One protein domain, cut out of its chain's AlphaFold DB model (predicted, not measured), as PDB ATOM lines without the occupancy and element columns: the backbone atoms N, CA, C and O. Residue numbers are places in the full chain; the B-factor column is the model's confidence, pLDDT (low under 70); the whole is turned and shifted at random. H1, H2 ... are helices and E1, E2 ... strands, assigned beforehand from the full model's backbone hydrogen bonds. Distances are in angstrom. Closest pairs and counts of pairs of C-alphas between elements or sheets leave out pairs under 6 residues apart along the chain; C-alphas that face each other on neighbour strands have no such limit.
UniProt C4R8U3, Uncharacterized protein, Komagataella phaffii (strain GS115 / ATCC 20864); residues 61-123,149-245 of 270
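What this domain is: This is residues 61 to 123 and 149 to 245 of the 270 residues of an uncharacterized protein of Komagataella phaffii (strain GS115 / ATCC 20864) (UniProt C4R8U3). One strongly twisted sheet of six strands makes the core, with the short helix H4 over one face and H7 over the opposite face. H1 meets the sheet at its E1 edge and H6 at its E6 edge, while the long loops 83 to 95 and 205 to 218 reach up to 26 A from the mean of the C-alphas. The printed part has 160 residues, in the order H1 E1 H2 E2 E3 H3 E4 E5 E6 H4 H5 H6 H7. The sheet runs E1 E2 E3 E4 E5 E6, all antiparallel, in a class of mixed helices and strands. The whole is compact, with a radius of gyration of the C-alphas of 16.0 A and spans of 51 by 42 by 38 A.

How they stand to each other: Start with H1, residues 61 to 71, which only grazes the sheet; its Gln 68 and Thr 74 of E1, residues 74 to 76, have the closest C-alphas, 6.0 A apart. E1 is antiparallel to E2, residues 96 to 102; look for N 74 and O 100, 2.8 A apart. H2, residues 79 to 82, is not on the sheet but touches H4, residues 189 to 193, closest at the C-alphas of Tyr 81 and Asp 190, 5.7 A. E2 and E3, residues 107 to 114, form a hairpin, with N 97 and O 113 at 2.8 A. H3, residues 117 to 120, only grazes the sheet. E4, residues 150 to 159, is antiparallel to E3, with N 110 and O 156 at 2.8 A. E4, E5, residues 164 to 173, and E6, residues 179 to 186, form a meander, each strand the antiparallel neighbour of the one before; find N 155 and O 168, and N 167 and O 184, each at 2.8 A. H4 has a height over the sheet of 7.5 A. H5, residues 197 to 204, is not on the sheet. H6, residues 219 to 233, only grazes it, with C-alphas 180 and 228, the closest to E6, 7.5 A apart. H7, residues 239 to 245, is on the opposite face from H4 and runs across the strands, at 80 degrees to E4 on the local plane. Every O i to N i+4 pair is within hydrogen-bond range in H1, H4, H5, H6 and H7; H2 and H3 are too short for one.

Where its parts are: Find C-alpha 61 at (-29.394, 39.676, 41.688), where H1 begins, 15.1 A long. E4 and E5 are 29.9 A each, and H6 20.9 A. H7 ends at C-alpha 245, (-28.583, 34.980, 29.950).

The domain as a whole: The C-alphas of Ser 87 and Leu 218 are the two farthest apart, 51.3 A. Residues 124 to 148 are not printed; C-alphas 123 and 149 are 11.1 A apart across the cut. The links H2 to E2 and H5 to H6 are long. Mean pLDDT of the printed part is 75.2; residues 77 to 95, 115 to 123 and 208 to 221 are among those under 70.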
ATOM      1  N   PRO A  61     -30.598  39.305  40.952       68.88
ATOM      2  CA  PRO A  61     -29.394  39.676  41.688       68.88
ATOM      3  C   PRO A  61     -28.809  38.524  42.520       68.88
ATOM      4  O   PRO A  61     -27.598  38.358  42.565       68.88
ATOM      5  N   GLU A  62     -29.635  37.690  43.156       75.81
ATOM      6  CA  GLU A  62     -29.167  36.523  43.917       75.81
ATOM      7  C   GLU A  62     -28.673  35.382  43.017       75.81
ATOM      8  O   GLU A  62     -27.698  34.725  43.364       75.81
ATOM      9  N   LEU A  63     -29.323  35.130  41.878       71.75
ATOM     10  CA  LEU A  63     -28.940  34.126  40.886       71.75
ATOM     11  C   LEU A  63     -27.638  34.525  40.198       71.75
ATOM     12  O   LEU A  63     -26.740  33.698  40.089       71.75
ATOM     13  N   LEU A  64     -27.506  35.796  39.817       77.75
ATOM     14  CA  LEU A  64     -26.275  36.368  39.294       77.75
ATOM     15  C   LEU A  64     -25.171  36.284  40.348       77.75
ATOM     16  O   LEU A  64     -24.113  35.749  40.053       77.75
ATOM     17  N   ASN A  65     -25.426  36.695  41.594       81.69
ATOM     18  CA  ASN A  65     -24.439  36.568  42.670       81.69
ATOM     19  C   ASN A  65     -24.013  35.109  42.898       81.69
ATOM     20  O   ASN A  65     -22.823  34.834  43.032       81.69
ATOM     21  N   LYS A  66     -24.957  34.158  42.915       82.38
ATOM     22  CA  LYS A  66     -24.658  32.720  43.027       82.38
ATOM     23  C   LYS A  66     -23.823  32.231  41.845       82.38
ATOM     24  O   LYS A  66     -22.837  31.530  42.057       82.38
ATOM     25  N   PHE A  67     -24.178  32.629  40.624       83.88
ATOM     26  CA  PHE A  67     -23.434  32.299  39.412       83.88
ATOM     27  C   PHE A  67     -22.009  32.862  39.462       83.88
ATOM     28  O   PHE A  67     -21.055  32.119  39.250       83.88
ATOM     29  N   GLN A  68     -21.841  34.137  39.822       86.69
ATOM     30  CA  GLN A  68     -20.539  34.796  39.963       86.69
ATOM     31  C   GLN A  68     -19.673  34.114  41.033       86.69
ATOM     32  O   GLN A  68     -18.500  33.840  40.796       86.69
ATOM     33  N   GLN A  69     -20.256  33.761  42.184       87.19
ATOM     34  CA  GLN A  69     -19.560  33.025  43.247       87.19
ATOM     35  C   GLN A  69     -19.138  31.619  42.813       87.19
ATOM     36  O   GLN A  69     -18.070  31.153  43.202       87.19
ATOM     37  N   LYS A  70     -19.974  30.935  42.023       86.50
ATOM     38  CA  LYS A  70     -19.713  29.574  41.546       86.50
ATOM     39  C   LYS A  70     -18.661  29.535  40.438       86.50
ATOM     40  O   LYS A  70     -17.827  28.637  40.426       86.50
ATOM     41  N   THR A  71     -18.736  30.467  39.492       84.75
ATOM     42  CA  THR A  71     -17.972  30.413  38.236       84.75
ATOM     43  C   THR A  71     -16.759  31.335  38.216       84.75
ATOM     44  O   THR A  71     -15.861  31.131  37.401       84.75
ATOM     45  N   GLY A  72     -16.726  32.347  39.089       86.56
ATOM     46  CA  GLY A  72     -15.723  33.411  39.085       86.56
ATOM     47  C   GLY A  72     -15.968  34.501  38.037       86.56
ATOM     48  O   GLY A  72     -15.165  35.426  37.943       86.56
ATOM     49  N   PHE A  73     -17.048  34.420  37.249       89.00
ATOM     50  CA  PHE A  73     -17.415  35.497  36.331       89.00
ATOM     51  C   PHE A  73     -17.810  36.768  37.084       89.00
ATOM     52  O   PHE A  73     -18.379  36.730  38.173       89.00
ATOM     53  N   THR A  74     -17.543  37.911  36.467       88.56
ATOM     54  CA  THR A  74     -17.906  39.243  36.948       88.56
ATOM     55  C   THR A  74     -18.566  40.023  35.823       88.56
ATOM     56  O   THR A  74     -18.239  39.816  34.656       88.56
ATOM     57  N   VAL A  75     -19.511  40.899  36.161       83.06
ATOM     58  CA  VAL A  75     -20.082  41.830  35.178       83.06
ATOM     59  C   VAL A  75     -19.075  42.954  34.966       83.06
ATOM     60  O   VAL A  75     -18.719  43.659  35.909       83.06
ATOM     61  N   GLU A  76     -18.599  43.099  33.736       76.31
ATOM     62  CA  GLU A  76     -17.682  44.159  33.337       76.31
ATOM     63  C   GLU A  76     -18.452  45.344  32.770       76.31
ATOM     64  O   GLU A  76     -19.473  45.212  32.095       76.31
ATOM     65  N   ASN A  77     -17.893  46.526  32.997       68.94
ATOM     66  CA  ASN A  77     -18.361  47.720  32.332       68.94
ATOM     67  C   ASN A  77     -17.774  47.772  30.912       68.94
ATOM     68  O   ASN A  77     -16.574  48.007  30.737       68.94
ATOM     69  N   LEU A  78     -18.629  47.577  29.904       67.38
ATOM     70  CA  LEU A  78     -18.246  47.583  28.492       67.38
ATOM     71  C   LEU A  78     -17.557  48.899  28.078       67.38
ATOM     72  O   LEU A  78     -16.640  48.874  27.255       67.38
ATOM     73  N   HIS A  79     -17.888  50.029  28.718       62.81
ATOM     74  CA  HIS A  79     -17.285  51.337  28.433       62.81
ATOM     75  C   HIS A  79     -15.755  51.349  28.564       62.81
ATOM     76  O   HIS A  79     -15.085  52.090  27.844       62.81
ATOM     77  N   LYS A  80     -15.182  50.499  29.430       61.47
ATOM     78  CA  LYS A  80     -13.725  50.369  29.598       61.47
ATOM     79  C   LYS A  80     -13.019  49.975  28.295       61.47
ATOM     80  O   LYS A  80     -11.876  50.373  28.086       61.47
ATOM     81  N   TYR A  81     -13.694  49.216  27.436       61.19
ATOM     82  CA  TYR A  81     -13.126  48.649  26.213       61.19
ATOM     83  C   TYR A  81     -13.530  49.432  24.957       61.19
ATOM     84  O   TYR A  81     -12.842  49.368  23.943       61.19
ATOM     85  N   LEU A  82     -14.603  50.229  25.021       56.59
ATOM     86  CA  LEU A  82     -15.124  50.946  23.854       56.59
ATOM     87  C   LEU A  82     -14.369  52.235  23.507       56.59
ATOM     88  O   LEU A  82     -14.518  52.718  22.389       56.59
ATOM     89  N   LYS A  83     -13.572  52.811  24.424       59.94
ATOM     90  CA  LYS A  83     -12.827  54.082  24.225       59.94
ATOM     91  C   LYS A  83     -13.666  55.225  23.613       59.94
ATOM     92  O   LYS A  83     -13.123  56.136  22.989       59.94
ATOM     93  N   LEU A  84     -14.986  55.184  23.775       57.31
ATOM     94  CA  LEU A  84     -15.912  56.186  23.257       57.31
ATOM     95  C   LEU A  84     -16.058  57.333  24.283       57.31
ATOM     96  O   LEU A  84     -15.930  57.095  25.487       57.31
ATOM     97  N   PRO A  85     -16.312  58.582  23.845       55.28
ATOM     98  CA  PRO A  85     -16.566  59.696  24.756       55.28
ATOM     99  C   PRO A  85     -17.814  59.438  25.607       55.28
ATOM    100  O   PRO A  85     -18.842  59.048  25.049       55.28
ATOM    101  N   GLU A  86     -17.757  59.745  26.912       53.97
ATOM    102  CA  GLU A  86     -18.863  59.544  27.874       53.97
ATOM    103  C   GLU A  86     -20.218  60.102  27.386       53.97
ATOM    104  O   GLU A  86     -21.277  59.555  27.671       53.97
ATOM    105  N   SER A  87     -20.192  61.165  26.577       49.59
ATOM    106  CA  SER A  87     -21.372  61.822  26.002       49.59
ATOM    107  C   SER A  87     -22.117  61.020  24.924       49.59
ATOM    108  O   SER A  87     -23.183  61.447  24.485       49.59
ATOM    109  N   THR A  88     -21.560  59.908  24.443       48.44
ATOM    110  CA  THR A  88     -22.109  59.116  23.320       48.44
ATOM    111  C   THR A  88     -23.077  58.020  23.790       48.44
ATOM    112  O   THR A  88     -23.718  57.356  22.978       48.44
ATOM    113  N   PHE A  89     -23.211  57.846  25.103       50.72
ATOM    114  CA  PHE A  89     -23.676  56.610  25.732       50.72
ATOM    115  C   PHE A  89     -25.050  56.713  26.403       50.72
ATOM    116  O   PHE A  89     -25.266  56.202  27.495       50.72
ATOM    117  N   ASN A  90     -26.007  57.389  25.766       44.53
ATOM    118  CA  ASN A  90     -27.338  57.555  26.366       44.53
ATOM    119  C   ASN A  90     -28.379  56.504  25.938       44.53
ATOM    120  O   ASN A  90     -29.488  56.549  26.452       44.53
ATOM    121  N   VAL A  91     -28.075  55.577  25.015       39.69
ATOM    122  CA  VAL A  91     -29.079  54.594  24.524       39.69
ATOM    123  C   VAL A  91     -28.494  53.223  24.132       39.69
ATOM    124  O   VAL A  91     -29.180  52.214  24.258       39.69
ATOM    125  N   LEU A  92     -27.243  53.150  23.660       42.62
ATOM    126  CA  LEU A  92     -26.663  51.920  23.086       42.62
ATOM    127  C   LEU A  92     -26.109  50.919  24.123       42.62
ATOM    128  O   LEU A  92     -26.068  49.729  23.828       42.62
ATOM    129  N   ASP A  93     -25.711  51.359  25.321       50.25
ATOM    130  CA  ASP A  93     -24.967  50.507  26.275       50.25
ATOM    131  C   ASP A  93     -25.832  49.692  27.231       50.25
ATOM    132  O   ASP A  93     -25.336  48.784  27.888       50.25
ATOM    133  N   TYR A  94     -27.128  49.975  27.301       53.22
ATOM    134  CA  TYR A  94     -28.039  49.252  28.187       53.22
ATOM    135  C   TYR A  94     -28.329  47.826  27.715       53.22
ATOM    136  O   TYR A  94     -28.774  47.001  28.500       53.22
ATOM    137  N   LYS A  95     -28.070  47.535  26.439       66.44
ATOM    138  CA  LYS A  95     -28.514  46.304  25.781       66.44
ATOM    139  C   LYS A  95     -27.427  45.249  25.666       66.44
ATOM    140  O   LYS A  95     -27.727  44.125  25.306       66.44
ATOM    141  N   LEU A  96     -26.174  45.574  25.971       73.00
ATOM    142  CA  LEU A  96     -25.065  44.629  25.872       73.00
ATOM    143  C   LEU A  96     -24.535  44.293  27.261       73.00
ATOM    144  O   LEU A  96     -24.020  45.151  27.973       73.00
ATOM    145  N   MET A  97     -24.609  43.017  27.623       78.81
ATOM    146  CA  MET A  97     -23.988  42.487  28.825       78.81
ATOM    147  C   MET A  97     -22.600  41.938  28.487       78.81
ATOM    148  O   MET A  97     -22.443  41.151  27.551       78.81
ATOM    149  N   LEU A  98     -21.597  42.321  29.280       84.50
ATOM    150  CA  LEU A  98     -20.252  41.754  29.218       84.50
ATOM    151  C   LEU A  98     -19.929  41.066  30.545       84.50
ATOM    152  O   LEU A  98     -19.795  41.720  31.578       84.50
ATOM    153  N   LEU A  99     -19.775  39.747  30.519       88.00
ATOM    154  CA  LEU A  99     -19.183  38.998  31.622       88.00
ATOM    155  C   LEU A  99     -17.703  38.775  31.358       88.00
ATOM    156  O   LEU A  99     -17.291  38.627  30.210       88.00
ATOM    157  N   SER A 100     -16.901  38.694  32.414       90.75
ATOM    158  CA  SER A 100     -15.515  38.267  32.274       90.75
ATOM    159  C   SER A 100     -14.981  37.501  33.469       90.75
ATOM    160  O   SER A 100     -15.484  37.636  34.587       90.75
ATOM    161  N   ARG A 101     -13.940  36.713  33.218       91.69
ATOM    162  CA  ARG A 101     -13.231  35.926  34.220       91.69
ATOM    163  C   ARG A 101     -11.788  35.706  33.792       91.69
ATOM    164  O   ARG A 101     -11.531  35.390  32.632       91.69
ATOM    165  N   ASP A 102     -10.861  35.823  34.729       91.12
ATOM    166  CA  ASP A 102      -9.465  35.460  34.490       91.12
ATOM    167  C   ASP A 102      -9.328  33.927  34.459       91.12
ATOM    168  O   ASP A 102      -9.783  33.240  35.375       91.12
ATOM    169  N   ILE A 103      -8.731  33.389  33.395       88.31
ATOM    170  CA  ILE A 103      -8.430  31.952  33.264       88.31
ATOM    171  C   ILE A 103      -7.125  31.656  34.008       88.31
ATOM    172  O   ILE A 103      -7.028  30.718  34.798       88.31
ATOM    173  N   ASP A 104      -6.117  32.490  33.761       88.81
ATOM    174  CA  ASP A 104      -4.843  32.509  34.463       88.81
ATOM    175  C   ASP A 104      -4.285  33.946  34.482       88.81
ATOM    176  O   ASP A 104      -4.975  34.903  34.133       88.81
ATOM    177  N   LYS A 105      -3.031  34.119  34.914       88.25
ATOM    178  CA  LYS A 105      -2.392  35.441  35.026       88.25
ATOM    179  C   LYS A 105      -2.274  36.207  33.695       88.25
ATOM    180  O   LYS A 105      -2.172  37.428  33.727       88.25
ATOM    181  N   ASP A 106      -2.260  35.501  32.564       92.25
ATOM    182  CA  ASP A 106      -2.007  36.053  31.233       92.25
ATOM    183  C   ASP A 106      -3.207  35.867  30.291       92.25
ATOM    184  O   ASP A 106      -3.178  36.372  29.168       92.25
ATOM    185  N   LYS A 107      -4.269  35.175  30.722       91.75
ATOM    186  CA  LYS A 107      -5.439  34.864  29.893       91.75
ATOM    187  C   LYS A 107      -6.754  35.205  30.567       91.75
ATOM    188  O   LYS A 107      -6.964  34.919  31.745       91.75
ATOM    189  N   LYS A 108      -7.684  35.740  29.779       92.00
ATOM    190  CA  LYS A 108      -9.015  36.145  30.234       92.00
ATOM    191  C   LYS A 108     -10.091  35.702  29.250       92.00
ATOM    192  O   LYS A 108      -9.894  35.794  28.039       92.00
ATOM    193  N   VAL A 109     -11.223  35.243  29.774       91.88
ATOM    194  CA  VAL A 109     -12.436  34.959  29.001       91.88
ATOM    195  C   VAL A 109     -13.444  36.081  29.199       91.88
ATOM    196  O   VAL A 109     -13.631  36.585  30.309       91.88
ATOM    197  N   PHE A 110     -14.104  36.459  28.112       90.12
ATOM    198  CA  PHE A 110     -15.225  37.383  28.094       90.12
ATOM    199  C   PHE A 110     -16.431  36.716  27.440       90.12
ATOM    200  O   PHE A 110     -16.272  35.956  26.490       90.12
ATOM    201  N   ILE A 111     -17.632  37.025  27.919       88.75
ATOM    202  CA  ILE A 111     -18.892  36.614  27.299       88.75
ATOM    203  C   ILE A 111     -19.668  37.890  27.001       88.75
ATOM    204  O   ILE A 111     -20.069  38.598  27.925       88.75
ATOM    205  N   ALA A 112     -19.830  38.196  25.720       86.62
ATOM    206  CA  ALA A 112     -20.590  39.334  25.234       86.62
ATOM    207  C   ALA A 112     -21.956  38.862  24.734       86.62
ATOM    208  O   ALA A 112     -22.050  37.907  23.958       86.62
ATOM    209  N   PHE A 113     -23.008  39.538  25.178       82.31
ATOM    210  CA  PHE A 113     -24.382  39.134  24.926       82.31
ATOM    211  C   PHE A 113     -25.290  40.353  24.707       82.31
ATOM    212  O   PHE A 113     -25.227  41.298  25.490       82.31
ATOM    213  N   ASP A 114     -26.115  40.329  23.654       77.00
ATOM    214  CA  ASP A 114     -27.117  41.364  23.354       77.00
ATOM    215  C   ASP A 114     -28.480  40.942  23.918       77.00
ATOM    216  O   ASP A 114     -29.067  39.940  23.519       77.00
ATOM    217  N   ILE A 115     -28.975  41.718  24.872       69.62
ATOM    218  CA  ILE A 115     -30.214  41.515  25.617       69.62
ATOM    219  C   ILE A 115     -31.439  41.632  24.690       69.62
ATOM    220  O   ILE A 115     -32.452  40.974  24.933       69.62
ATOM    221  N   ASP A 116     -31.338  42.380  23.582       65.06
ATOM    222  CA  ASP A 116     -32.410  42.484  22.579       65.06
ATOM    223  C   ASP A 116     -32.599  41.193  21.749       65.06
ATOM    224  O   ASP A 116     -33.588  41.073  21.020       65.06
ATOM    225  N   GLU A 117     -31.690  40.214  21.822       61.97
ATOM    226  CA  GLU A 117     -31.767  38.990  21.003       61.97
ATOM    227  C   GLU A 117     -33.052  38.189  21.261       61.97
ATOM    228  O   GLU A 117     -33.636  37.634  20.328       61.97
ATOM    229  N   LEU A 118     -33.568  38.198  22.497       59.03
ATOM    230  CA  LEU A 118     -34.832  37.532  22.828       59.03
ATOM    231  C   LEU A 118     -36.043  38.190  22.134       59.03
ATOM    232  O   LEU A 118     -37.033  37.517  21.836       59.03
ATOM    233  N   ALA A 119     -35.969  39.496  21.856       44.03
ATOM    234  CA  ALA A 119     -37.023  40.232  21.164       44.03
ATOM    235  C   ALA A 119     -37.006  39.962  19.649       44.03
ATOM    236  O   ALA A 119     -38.069  39.775  19.050       44.03
ATOM    237  N   ARG A 120     -35.814  39.855  19.039       39.59
ATOM    238  CA  ARG A 120     -35.643  39.633  17.587       39.59
ATOM    239  C   ARG A 120     -36.064  38.246  17.114       39.59
ATOM    240  O   ARG A 120     -36.553  38.119  15.995       39.59
ATOM    241  N   GLY A 121     -35.973  37.222  17.967       36.44
ATOM    242  CA  GLY A 121     -36.470  35.875  17.652       36.44
ATOM    243  C   GLY A 121     -37.974  35.806  17.333       36.44
ATOM    244  O   GLY A 121     -38.442  34.777  16.861       36.44
ATOM    245  N   LYS A 122     -38.736  36.887  17.573       40.38
ATOM    246  CA  LYS A 122     -40.162  37.017  17.224       40.38
ATOM    247  C   LYS A 122     -40.439  37.901  15.999       40.38
ATOM    248  O   LYS A 122     -41.593  37.985  15.591       40.38
ATOM    249  N   GLU A 123     -39.437  38.592  15.450       32.94
ATOM    250  CA  GLU A 123     -39.607  39.574  14.360       32.94
ATOM    251  C   GLU A 123     -39.276  39.025  12.962       32.94
ATOM    252  O   GLU A 123     -39.514  39.716  11.972       32.94
ATOM    253  N   THR A 149     -37.081  29.799  20.849       69.00
ATOM    254  CA  THR A 149     -36.369  31.060  20.640       69.00
ATOM    255  C   THR A 149     -34.864  30.798  20.606       69.00
ATOM    256  O   THR A 149     -34.301  30.224  21.543       69.00
ATOM    257  N   LEU A 150     -34.241  31.162  19.487       72.75
ATOM    258  CA  LEU A 150     -32.803  31.068  19.291       72.75
ATOM    259  C   LEU A 150     -32.129  32.306  19.875       72.75
ATOM    260  O   LEU A 150     -32.660  33.411  19.789       72.75
ATOM    261  N   MET A 151     -30.961  32.113  20.473       77.44
ATOM    262  CA  MET A 151     -30.195  33.165  21.123       77.44
ATOM    263  C   MET A 151     -28.721  33.059  20.761       77.44
ATOM    264  O   MET A 151     -28.142  31.969  20.778       77.44
ATOM    265  N   ASN A 152     -28.116  34.213  20.484       82.44
ATOM    266  CA  ASN A 152     -26.700  34.335  20.183       82.44
ATOM    267  C   ASN A 152     -25.933  34.917  21.367       82.44
ATOM    268  O   ASN A 152     -26.388  35.852  22.021       82.44
ATOM    269  N   PHE A 153     -24.725  34.420  21.598       85.75
ATOM    270  CA  PHE A 153     -23.734  35.088  22.438       85.75
ATOM    271  C   PHE A 153     -22.333  34.831  21.887       85.75
ATOM    272  O   PHE A 153     -22.112  33.903  21.112       85.75
ATOM    273  N   ASN A 154     -21.373  35.668  22.266       87.69
ATOM    274  CA  ASN A 154     -19.993  35.544  21.813       87.69
ATOM    275  C   ASN A 154     -19.066  35.333  23.005       87.69
ATOM    276  O   ASN A 154     -19.103  36.099  23.968       87.69
ATOM    277  N   VAL A 155     -18.217  34.316  22.926       89.56
ATOM    278  CA  VAL A 155     -17.150  34.061  23.887       89.56
ATOM    279  C   VAL A 155     -15.843  34.541  23.285       89.56
ATOM    280  O   VAL A 155     -15.453  34.119  22.202       89.56
ATOM    281  N   ILE A 156     -15.145  35.419  23.992       90.75
ATOM    282  CA  ILE A 156     -13.871  35.972  23.550       90.75
ATOM    283  C   ILE A 156     -12.788  35.520  24.520       90.75
ATOM    284  O   ILE A 156     -12.788  35.896  25.691       90.75
ATOM    285  N   LEU A 157     -11.846  34.729  24.020       91.75
ATOM    286  CA  LEU A 157     -10.635  34.351  24.737       91.75
ATOM    287  C   LEU A 157      -9.526  35.332  24.388       91.75
ATOM    288  O   LEU A 157      -9.218  35.521  23.213       91.75
ATOM    289  N   HIS A 158      -8.902  35.934  25.393       92.31
ATOM    290  CA  HIS A 158      -7.790  36.856  25.215       92.31
ATOM    291  C   HIS A 158      -6.526  36.341  25.894       92.31
ATOM    292  O   HIS A 158      -6.573  35.896  27.039       92.31
ATOM    293  N   ASP A 159      -5.398  36.458  25.196       93.12
ATOM    294  CA  ASP A 159      -4.057  36.234  25.729       93.12
ATOM    295  C   ASP A 159      -3.294  37.569  25.749       93.12
ATOM    296  O   ASP A 159      -2.996  38.152  24.698       93.12
ATOM    297  N   TYR A 160      -2.985  38.059  26.952       88.81
ATOM    298  CA  TYR A 160      -2.281  39.319  27.190       88.81
ATOM    299  C   TYR A 160      -0.806  39.259  26.779       88.81
ATOM    300  O   TYR A 160      -0.232  40.286  26.405       88.81
ATOM    301  N   THR A 161      -0.189  38.074  26.817       91.56
ATOM    302  CA  THR A 161       1.214  37.886  26.421       91.56
ATOM    303  C   THR A 161       1.349  37.975  24.912       91.56
ATOM    304  O   THR A 161       2.203  38.696  24.394       91.56
ATOM    305  N   LEU A 162       0.480  37.260  24.197       91.06
ATOM    306  CA  LEU A 162       0.473  37.245  22.739       91.06
ATOM    307  C   LEU A 162      -0.191  38.483  22.144       91.06
ATOM    308  O   LEU A 162       0.014  38.757  20.962       91.06
ATOM    309  N   LYS A 163      -0.967  39.222  22.950       89.81
ATOM    310  CA  LYS A 163      -1.869  40.283  22.494       89.81
ATOM    311  C   LYS A 163      -2.706  39.764  21.335       89.81
ATOM    312  O   LYS A 163      -2.612  40.264  20.230       89.81
ATOM    313  N   LYS A 164      -3.447  38.686  21.565       92.00
ATOM    314  CA  LYS A 164      -4.349  38.102  20.567       92.00
ATOM    315  C   LYS A 164      -5.669  37.773  21.222       92.00
ATOM    316  O   LYS A 164      -5.723  37.536  22.431       92.00
ATOM    317  N   ALA A 165      -6.732  37.775  20.434       90.81
ATOM    318  CA  ALA A 165      -8.027  37.310  20.893       90.81
ATOM    319  C   ALA A 165      -8.656  36.345  19.886       90.81
ATOM    320  O   ALA A 165      -8.402  36.419  18.684       90.81
ATOM    321  N   VAL A 166      -9.470  35.429  20.393       89.88
ATOM    322  CA  VAL A 166     -10.277  34.496  19.606       89.88
ATOM    323  C   VAL A 166     -11.724  34.707  20.012       89.88
ATOM    324  O   VAL A 166     -12.042  34.554  21.187       89.88
ATOM    325  N   GLY A 167     -12.576  35.101  19.069       88.31
ATOM    326  CA  GLY A 167     -14.023  35.150  19.263       88.31
ATOM    327  C   GLY A 167     -14.668  33.876  18.760       88.31
ATOM    328  O   GLY A 167     -14.313  33.376  17.693       88.31
ATOM    329  N   ILE A 168     -15.602  33.364  19.540       85.62
ATOM    330  CA  ILE A 168     -16.286  32.103  19.314       85.62
ATOM    331  C   ILE A 168     -17.762  32.382  19.519       85.62
ATOM    332  O   ILE A 168     -18.224  32.673  20.623       85.62
ATOM    333  N   HIS A 169     -18.487  32.345  18.417       84.69
ATOM    334  CA  HIS A 169     -19.896  32.660  18.378       84.69
ATOM    335  C   HIS A 169     -20.679  31.398  18.696       84.69
ATOM    336  O   HIS A 169     -20.455  30.352  18.087       84.69
ATOM    337  N   PHE A 170     -21.593  31.522  19.648       83.50
ATOM    338  CA  PHE A 170     -22.483  30.458  20.057       83.50
ATOM    339  C   PHE A 170     -23.921  30.815  19.710       83.50
ATOM    340  O   PHE A 170     -24.363  31.944  19.927       83.50
ATOM    341  N   LEU A 171     -24.648  29.810  19.236       82.31
ATOM    342  CA  LEU A 171     -26.089  29.830  19.043       82.31
ATOM    343  C   LEU A 171     -26.711  28.755  19.931       82.31
ATOM    344  O   LEU A 171     -26.223  27.626  19.979       82.31
ATOM    345  N   PHE A 172     -27.797  29.079  20.623       78.06
ATOM    346  CA  PHE A 172     -28.547  28.088  21.388       78.06
ATOM    347  C   PHE A 172     -30.048  28.316  21.294       78.06
ATOM    348  O   PHE A 172     -30.522  29.447  21.262       78.06
ATOM    349  N   GLN A 173     -30.799  27.220  21.295       78.31
ATOM    350  CA  GLN A 173     -32.234  27.237  21.554       78.31
ATOM    351  C   GLN A 173     -32.460  27.213  23.067       78.31
ATOM    352  O   GLN A 173     -31.782  26.463  23.777       78.31
ATOM    353  N   ILE A 174     -33.412  27.993  23.581       74.50
ATOM    354  CA  ILE A 174     -33.752  27.970  25.015       74.50
ATOM    355  C   ILE A 174     -34.048  26.529  25.470       74.50
ATOM    356  O   ILE A 174     -34.888  25.842  24.896       74.50
ATOM    357  N   GLY A 175     -33.344  26.071  26.514       69.62
ATOM    358  CA  GLY A 175     -33.433  24.703  27.051       69.62
ATOM    359  C   GLY A 175     -32.432  23.698  26.452       69.62
ATOM    360  O   GLY A 175     -32.218  22.619  27.025       69.62
ATOM    361  N   SER A 176     -31.762  24.066  25.360       74.00
ATOM    362  CA  SER A 176     -30.744  23.265  24.672       74.00
ATOM    363  C   SER A 176     -29.323  23.683  25.061       74.00
ATOM    364  O   SER A 176     -29.114  24.634  25.813       74.00
ATOM    365  N   TYR A 177     -28.332  22.909  24.614       77.50
ATOM    366  CA  TYR A 177     -26.928  23.303  24.741       77.50
ATOM    367  C   TYR A 177     -26.566  24.326  23.657       77.50
ATOM    368  O   TYR A 177     -27.161  24.288  22.579       77.50
ATOM    369  N   PRO A 178     -25.608  25.226  23.926       81.62
ATOM    370  CA  PRO A 178     -25.079  26.104  22.901       81.62
ATOM    371  C   PRO A 178     -24.167  25.348  21.939       81.62
ATOM    372  O   PRO A 178     -23.475  24.412  22.336       81.62
ATOM    373  N   HIS A 179     -24.180  25.783  20.685       78.81
ATOM    374  CA  HIS A 179     -23.390  25.237  19.591       78.81
ATOM    375  C   HIS A 179     -22.517  26.333  18.994       78.81
ATOM    376  O   HIS A 179     -22.984  27.461  18.814       78.81
ATOM    377  N   ILE A 180     -21.265  26.007  18.684       78.94
ATOM    378  CA  ILE A 180     -20.353  26.934  18.017       78.94
ATOM    379  C   ILE A 180     -20.806  27.103  16.566       78.94
ATOM    380  O   ILE A 180     -20.932  26.129  15.831       78.94
ATOM    381  N   THR A 181     -21.031  28.345  16.151       76.06
ATOM    382  CA  THR A 181     -21.405  28.681  14.770       76.06
ATOM    383  C   THR A 181     -20.264  29.309  13.998       76.06
ATOM    384  O   THR A 181     -20.209  29.184  12.782       76.06
ATOM    385  N   LYS A 182     -19.349  29.994  14.688       79.75
ATOM    386  CA  LYS A 182     -18.280  30.744  14.034       79.75
ATOM    387  C   LYS A 182     -17.089  30.957  14.945       79.75
ATOM    388  O   LYS A 182     -17.251  31.230  16.136       79.75
ATOM    389  N   ILE A 183     -15.893  30.913  14.364       81.75
ATOM    390  CA  ILE A 183     -14.648  31.290  15.040       81.75
ATOM    391  C   ILE A 183     -13.965  32.409  14.261       81.75
ATOM    392  O   ILE A 183     -13.894  32.411  13.032       81.75
ATOM    393  N   SER A 184     -13.456  33.395  14.990       84.31
ATOM    394  CA  SER A 184     -12.746  34.542  14.436       84.31
ATOM    395  C   SER A 184     -11.505  34.847  15.262       84.31
ATOM    396  O   SER A 184     -11.518  34.763  16.488       84.31
ATOM    397  N   HIS A 185     -10.426  35.232  14.589       88.69
ATOM    398  CA  HIS A 185      -9.190  35.660  15.233       88.69
ATOM    399  C   HIS A 185      -9.057  37.175  15.157       88.69
ATOM    400  O   HIS A 185      -9.331  37.776  14.124       88.69
ATOM    401  N   TYR A 186      -8.583  37.779  16.239       88.75
ATOM    402  CA  TYR A 186      -8.422  39.220  16.364       88.75
ATOM    403  C   TYR A 186      -7.020  39.576  16.847       88.75
ATOM    404  O   TYR A 186      -6.384  38.842  17.613       88.75
ATOM    405  N   ASP A 187      -6.554  40.740  16.401       86.06
ATOM    406  CA  ASP A 187      -5.235  41.262  16.747       86.06
ATOM    407  C   ASP A 187      -5.127  41.767  18.178       86.06
ATOM    408  O   ASP A 187      -4.017  41.858  18.675       86.06
ATOM    409  N   ASP A 188      -6.239  42.075  18.841       84.56
ATOM    410  CA  ASP A 188      -6.295  42.403  20.261       84.56
ATOM    411  C   ASP A 188      -7.750  42.351  20.768       84.56
ATOM    412  O   ASP A 188      -8.692  42.078  20.013       84.56
ATOM    413  N   ILE A 189      -7.917  42.571  22.074       85.44
ATOM    414  CA  ILE A 189      -9.212  42.569  22.763       85.44
ATOM    415  C   ILE A 189     -10.041  43.837  22.509       85.44
ATOM    416  O   ILE A 189     -11.268  43.775  22.508       85.44
ATOM    417  N   ASP A 190      -9.396  44.980  22.267       83.81
ATOM    418  CA  ASP A 190     -10.098  46.241  22.021       83.81
ATOM    419  C   ASP A 190     -10.824  46.158  20.677       83.81
ATOM    420  O   ASP A 190     -12.007  46.473  20.570       83.81
ATOM    421  N   PHE A 191     -10.138  45.652  19.654       84.06
ATOM    422  CA  PHE A 191     -10.709  45.418  18.344       84.06
ATOM    423  C   PHE A 191     -11.820  44.372  18.409       84.06
ATOM    424  O   PHE A 191     -12.894  44.617  17.864       84.06
ATOM    425  N   SER A 192     -11.635  43.248  19.113       85.00
ATOM    426  CA  SER A 192     -12.668  42.203  19.195       85.00
ATOM    427  C   SER A 192     -13.953  42.681  19.885       85.00
ATOM    428  O   SER A 192     -15.043  42.379  19.395       85.00
ATOM    429  N   LEU A 193     -13.848  43.511  20.931       82.25
ATOM    430  CA  LEU A 193     -14.990  44.086  21.658       82.25
ATOM    431  C   LEU A 193     -15.525  45.396  21.062       82.25
ATOM    432  O   LEU A 193     -16.615  45.829  21.432       82.25
ATOM    433  N   SER A 194     -14.800  46.028  20.135       78.50
ATOM    434  CA  SER A 194     -15.212  47.308  19.559       78.50
ATOM    435  C   SER A 194     -16.568  47.229  18.853       78.50
ATOM    436  O   SER A 194     -16.836  46.325  18.052       78.50
ATOM    437  N   LEU A 195     -17.406  48.229  19.130       74.75
ATOM    438  CA  LEU A 195     -18.732  48.407  18.540       74.75
ATOM    439  C   LEU A 195     -18.776  49.520  17.489       74.75
ATOM    440  O   LEU A 195     -19.857  49.821  16.974       74.75
ATOM    441  N   THR A 196     -17.638  50.144  17.171       74.44
ATOM    442  CA  THR A 196     -17.595  51.203  16.158       74.44
ATOM    443  C   THR A 196     -18.027  50.647  14.799       74.44
ATOM    444  O   THR A 196     -17.780  49.485  14.474       74.44
ATOM    445  N   MET A 197     -18.684  51.472  13.980       72.00
ATOM    446  CA  MET A 197     -19.096  51.047  12.635       72.00
ATOM    447  C   MET A 197     -17.895  50.669  11.763       72.00
ATOM    448  O   MET A 197     -17.982  49.733  10.972       72.00
ATOM    449  N   GLU A 198     -16.771  51.363  11.941       76.81
ATOM    450  CA  GLU A 198     -15.515  51.051  11.265       76.81
ATOM    451  C   GLU A 198     -15.007  49.659  11.649       76.81
ATOM    452  O   GLU A 198     -14.739  48.846  10.766       76.81
ATOM    453  N   ASP A 199     -14.940  49.334  12.942       79.00
ATOM    454  CA  ASP A 199     -14.457  48.021  13.367       79.00
ATOM    455  C   ASP A 199     -15.447  46.905  13.038       79.00
ATOM    456  O   ASP A 199     -15.020  45.816  12.668       79.00
ATOM    457  N   LYS A 200     -16.762  47.164  13.067       77.12
ATOM    458  CA  LYS A 200     -17.769  46.221  12.549       77.12
ATOM    459  C   LYS A 200     -17.527  45.902  11.074       77.12
ATOM    460  O   LYS A 200     -17.513  44.734  10.693       77.12
ATOM    461  N   TYR A 201     -17.284  46.927  10.256       77.12
ATOM    462  CA  TYR A 201     -16.958  46.742   8.845       77.12
ATOM    463  C   TYR A 201     -15.642  45.976   8.674       77.12
ATOM    464  O   TYR A 201     -15.594  44.995   7.937       77.12
ATOM    465  N   ARG A 202     -14.591  46.341   9.416       79.62
ATOM    466  CA  ARG A 202     -13.303  45.636   9.370       79.62
ATOM    467  C   ARG A 202     -13.438  44.160   9.743       79.62
ATOM    468  O   ARG A 202     -12.893  43.329   9.028       79.62
ATOM    469  N   LYS A 203     -14.197  43.827  10.795       82.19
ATOM    470  CA  LYS A 203     -14.496  42.437  11.186       82.19
ATOM    471  C   LYS A 203     -15.200  41.673  10.066       82.19
ATOM    472  O   LYS A 203     -14.829  40.539   9.799       82.19
ATOM    473  N   SER A 204     -16.145  42.303   9.364       77.81
ATOM    474  CA  SER A 204     -16.853  41.667   8.239       77.81
ATOM    475  C   SER A 204     -15.952  41.315   7.048       77.81
ATOM    476  O   SER A 204     -16.306  40.453   6.250       77.81
ATOM    477  N   LEU A 205     -14.786  41.960   6.933       81.94
ATOM    478  CA  LEU A 205     -13.789  41.680   5.896       81.94
ATOM    479  C   LEU A 205     -12.751  40.633   6.321       81.94
ATOM    480  O   LEU A 205     -11.913  40.245   5.506       81.94
ATOM    481  N   MET A 206     -12.741  40.220   7.592       78.31
ATOM    482  CA  MET A 206     -11.784  39.230   8.074       78.31
ATOM    483  C   MET A 206     -12.167  37.836   7.605       78.31
ATOM    484  O   MET A 206     -13.340  37.528   7.403       78.31
ATOM    485  N   TYR A 207     -11.160  36.973   7.471       71.62
ATOM    486  CA  TYR A 207     -11.424  35.551   7.339       71.62
ATOM    487  C   TYR A 207     -12.094  35.054   8.617       71.62
ATOM    488  O   TYR A 207     -11.581  35.258   9.722       71.62
ATOM    489  N   MET A 208     -13.240  34.415   8.445       66.94
ATOM    490  CA  MET A 208     -14.027  33.839   9.519       66.94
ATOM    491  C   MET A 208     -14.325  32.398   9.130       66.94
ATOM    492  O   MET A 208     -14.643  32.111   7.975       66.94
ATOM    493  N   LEU A 209     -14.139  31.493  10.084       66.06
ATOM    494  CA  LEU A 209     -14.513  30.103   9.899       66.06
ATOM    495  C   LEU A 209     -15.997  30.002  10.255       66.06
ATOM    496  O   LEU A 209     -16.333  29.959  11.439       66.06
ATOM    497  N   ASP A 210     -16.840  30.063   9.225       61.28
ATOM    498  CA  ASP A 210     -18.298  30.203   9.346       61.28
ATOM    499  C   ASP A 210     -19.052  28.895   9.082       61.28
ATOM    500  O   ASP A 210     -20.214  28.782   9.464       61.28
ATOM    501  N   ASP A 211     -18.396  27.904   8.467       63.53
ATOM    502  CA  ASP A 211     -18.995  26.602   8.198       63.53
ATOM    503  C   ASP A 211     -18.035  25.462   8.561       63.53
ATOM    504  O   ASP A 211     -17.117  25.107   7.820       63.53
ATOM    505  N   PHE A 212     -18.241  24.878   9.743       61.22
ATOM    506  CA  PHE A 212     -17.488  23.695  10.166       61.22
ATOM    507  C   PHE A 212     -17.791  22.474   9.294       61.22
ATOM    508  O   PHE A 212     -16.985  21.549   9.281       61.22
ATOM    509  N   GLN A 213     -18.899  22.474   8.538       52.88
ATOM    510  CA  GLN A 213     -19.229  21.396   7.604       52.88
ATOM    511  C   GLN A 213     -18.294  21.385   6.383       52.88
ATOM    512  O   GLN A 213     -18.182  20.359   5.714       52.88
ATOM    513  N   GLU A 214     -17.600  22.496   6.096       55.59
ATOM    514  CA  GLU A 214     -16.598  22.586   5.023       55.59
ATOM    515  C   GLU A 214     -15.201  22.102   5.448       55.59
ATOM    516  O   GLU A 214     -14.333  21.877   4.599       55.59
ATOM    517  N   LEU A 215     -14.957  21.933   6.752       58.19
ATOM    518  CA  LEU A 215     -13.737  21.300   7.242       58.19
ATOM    519  C   LEU A 215     -13.826  19.783   7.000       58.19
ATOM    520  O   LEU A 215     -14.880  19.175   7.151       58.19
ATOM    521  N   ASP A 216     -12.707  19.163   6.617       55.41
ATOM    522  CA  ASP A 216     -12.646  17.732   6.290       55.41
ATOM    523  C   ASP A 216     -13.262  16.880   7.421       55.41
ATOM    524  O   ASP A 216     -12.854  16.974   8.586       55.41
ATOM    525  N   CYS A 217     -14.270  16.076   7.077       56.22
ATOM    526  CA  CYS A 217     -15.372  15.659   7.955       56.22
ATOM    527  C   CYS A 217     -14.996  14.784   9.164       56.22
ATOM    528  O   CYS A 217     -15.833  14.535  10.018       56.22
ATOM    529  N   LEU A 218     -13.750  14.319   9.275       55.50
ATOM    530  CA  LEU A 218     -13.266  13.597  10.462       55.50
ATOM    531  C   LEU A 218     -12.463  14.486  11.419       55.50
ATOM    532  O   LEU A 218     -12.519  14.291  12.627       55.50
ATOM    533  N   ILE A 219     -11.712  15.453  10.890       61.91
ATOM    534  CA  ILE A 219     -10.887  16.361  11.700       61.91
ATOM    535  C   ILE A 219     -11.740  17.528  12.204       61.91
ATOM    536  O   ILE A 219     -11.521  18.011  13.312       61.91
ATOM    537  N   ALA A 220     -12.718  17.958  11.403       65.12
ATOM    538  CA  ALA A 220     -13.687  18.986  11.759       65.12
ATOM    539  C   ALA A 220     -14.491  18.610  13.006       65.12
ATOM    540  O   ALA A 220     -14.472  19.345  13.990       65.12
ATOM    541  N   ASP A 221     -15.128  17.439  12.970       67.81
ATOM    542  CA  ASP A 221     -16.001  16.953  14.036       67.81
ATOM    543  C   ASP A 221     -15.215  16.729  15.330       67.81
ATOM    544  O   ASP A 221     -15.616  17.211  16.387       67.81
ATOM    545  N   GLU A 222     -14.038  16.093  15.255       76.38
ATOM    546  CA  GLU A 222     -13.186  15.893  16.432       76.38
ATOM    547  C   GLU A 222     -12.713  17.230  17.023       76.38
ATOM    548  O   GLU A 222     -12.723  17.409  18.241       76.38
ATOM    549  N   LEU A 223     -12.324  18.196  16.184       75.00
ATOM    550  CA  LEU A 223     -11.897  19.513  16.649       75.00
ATOM    551  C   LEU A 223     -13.043  20.270  17.329       75.00
ATOM    552  O   LEU A 223     -12.839  20.820  18.413       75.00
ATOM    553  N   VAL A 224     -14.230  20.283  16.719       73.69
ATOM    554  CA  VAL A 224     -15.421  20.925  17.289       73.69
ATOM    555  C   VAL A 224     -15.803  20.253  18.599       73.69
ATOM    556  O   VAL A 224     -15.962  20.958  19.589       73.69
ATOM    557  N   ASP A 225     -15.840  18.921  18.656       76.62
ATOM    558  CA  ASP A 225     -16.154  18.169  19.873       76.62
ATOM    559  C   ASP A 225     -15.164  18.469  21.007       76.62
ATOM    560  O   ASP A 225     -15.568  18.660  22.156       76.62
ATOM    561  N   GLN A 226     -13.863  18.547  20.707       80.38
ATOM    562  CA  GLN A 226     -12.854  18.902  21.709       80.38
ATOM    563  C   GLN A 226     -12.990  20.354  22.175       80.38
ATOM    564  O   GLN A 226     -12.812  20.632  23.363       80.38
ATOM    565  N   MET A 227     -13.316  21.282  21.273       79.56
ATOM    566  CA  MET A 227     -13.583  22.673  21.637       79.56
ATOM    567  C   MET A 227     -14.834  22.780  22.511       79.56
ATOM    568  O   MET A 227     -14.768  23.358  23.594       79.56
ATOM    569  N   ASP A 228     -15.937  22.164  22.099       76.06
ATOM    570  CA  ASP A 228     -17.186  22.093  22.857       76.06
ATOM    571  C   ASP A 228     -16.950  21.506  24.252       76.06
ATOM    572  O   ASP A 228     -17.392  22.067  25.258       76.06
ATOM    573  N   LEU A 229     -16.205  20.400  24.337       78.19
ATOM    574  CA  LEU A 229     -15.858  19.763  25.603       78.19
ATOM    575  C   LEU A 229     -15.023  20.695  26.489       78.19
ATOM    576  O   LEU A 229     -15.318  20.832  27.678       78.19
ATOM    577  N   LYS A 230     -14.019  21.373  25.920       80.19
ATOM    578  CA  LYS A 230     -13.187  22.354  26.629       80.19
ATOM    579  C   LYS A 230     -14.033  23.497  27.195       80.19
ATOM    580  O   LYS A 230     -13.871  23.853  28.361       80.19
ATOM    581  N   PHE A 231     -14.959  24.042  26.406       79.81
ATOM    582  CA  PHE A 231     -15.834  25.130  26.844       79.81
ATOM    583  C   PHE A 231     -16.806  24.708  27.944       79.81
ATOM    584  O   PHE A 231     -17.026  25.463  28.893       79.81
ATOM    585  N   ARG A 232     -17.336  23.485  27.862       73.94
ATOM    586  CA  ARG A 232     -18.239  22.932  28.879       73.94
ATOM    587  C   ARG A 232     -17.526  22.624  30.193       73.94
ATOM    588  O   ARG A 232     -18.105  22.847  31.251       73.94
ATOM    589  N   LEU A 233     -16.306  22.089  30.135       73.75
ATOM    590  CA  LEU A 233     -15.578  21.651  31.329       73.75
ATOM    591  C   LEU A 233     -14.808  22.783  32.014       73.75
ATOM    592  O   LEU A 233     -14.855  22.881  33.239       73.75
ATOM    593  N   ASP A 234     -14.130  23.635  31.243       72.31
ATOM    594  CA  ASP A 234     -13.141  24.569  31.792       72.31
ATOM    595  C   ASP A 234     -13.609  26.031  31.736       72.31
ATOM    596  O   ASP A 234     -13.318  26.814  32.646       72.31
ATOM    597  N   GLU A 235     -14.383  26.408  30.712       70.00
ATOM    598  CA  GLU A 235     -14.825  27.797  30.497       70.00
ATOM    599  C   GLU A 235     -16.278  28.084  30.903       70.00
ATOM    600  O   GLU A 235     -16.734  29.221  30.802       70.00
ATOM    601  N   TYR A 236     -16.973  27.079  31.451       71.88
ATOM    602  CA  TYR A 236     -18.338  27.169  31.994       71.88
ATOM    603  C   TYR A 236     -19.357  27.746  31.002       71.88
ATOM    604  O   TYR A 236     -20.279  28.474  31.375       71.88
ATOM    605  N   VAL A 237     -19.207  27.391  29.727       79.75
ATOM    606  CA  VAL A 237     -20.222  27.649  28.705       79.75
ATOM    607  C   VAL A 237     -21.188  26.469  28.709       79.75
ATOM    608  O   VAL A 237     -21.045  25.503  27.960       79.75
ATOM    609  N   ASP A 238     -22.136  26.509  29.641       78.56
ATOM    610  CA  ASP A 238     -23.079  25.427  29.898       78.56
ATOM    611  C   ASP A 238     -24.540  25.914  29.932       78.56
ATOM    612  O   ASP A 238     -24.859  27.076  29.675       78.56
ATOM    613  N   LYS A 239     -25.462  24.998  30.249       79.06
ATOM    614  CA  LYS A 239     -26.893  25.317  30.355       79.06
ATOM    615  C   LYS A 239     -27.207  26.341  31.446       79.06
ATOM    616  O   LYS A 239     -28.208  27.043  31.328       79.06
ATOM    617  N   GLU A 240     -26.406  26.412  32.505       81.12
ATOM    618  CA  GLU A 240     -26.626  27.361  33.596       81.12
ATOM    619  C   GLU A 240     -26.289  28.784  33.149       81.12
ATOM    620  O   GLU A 240     -27.080  29.694  33.405       81.12
ATOM    621  N   LEU A 241     -25.191  28.962  32.403       85.50
ATOM    622  CA  LEU A 241     -24.892  30.225  31.726       85.50
ATOM    623  C   LEU A 241     -26.041  30.627  30.791       85.50
ATOM    624  O   LEU A 241     -26.556  31.738  30.906       85.50
ATOM    625  N   CYS A 242     -26.475  29.730  29.901       83.69
ATOM    626  CA  CYS A 242     -27.570  30.007  28.966       83.69
ATOM    627  C   CYS A 242     -28.854  30.429  29.697       83.69
ATOM    628  O   CYS A 242     -29.482  31.419  29.325       83.69
ATOM    629  N   GLN A 243     -29.222  29.733  30.777       78.88
ATOM    630  CA  GLN A 243     -30.390  30.086  31.584       78.88
ATOM    631  C   GLN A 243     -30.231  31.450  32.271       78.88
ATOM    632  O   GLN A 243     -31.200  32.202  32.372       78.88
ATOM    633  N   MET A 244     -29.026  31.788  32.738       82.69
ATOM    634  CA  MET A 244     -28.731  33.097  33.320       82.69
ATOM    635  C   MET A 244     -28.897  34.215  32.280       82.69
ATOM    636  O   MET A 244     -29.558  35.208  32.583       82.69
ATOM    637  N   LEU A 245     -28.405  34.023  31.050       81.38
ATOM    638  CA  LEU A 245     -28.583  34.980  29.950       81.38
ATOM    639  C   LEU A 245     -30.068  35.170  29.596       81.38
ATOM    640  O   LEU A 245     -30.532  36.305  29.501       81.38
TER     641      LEU A 245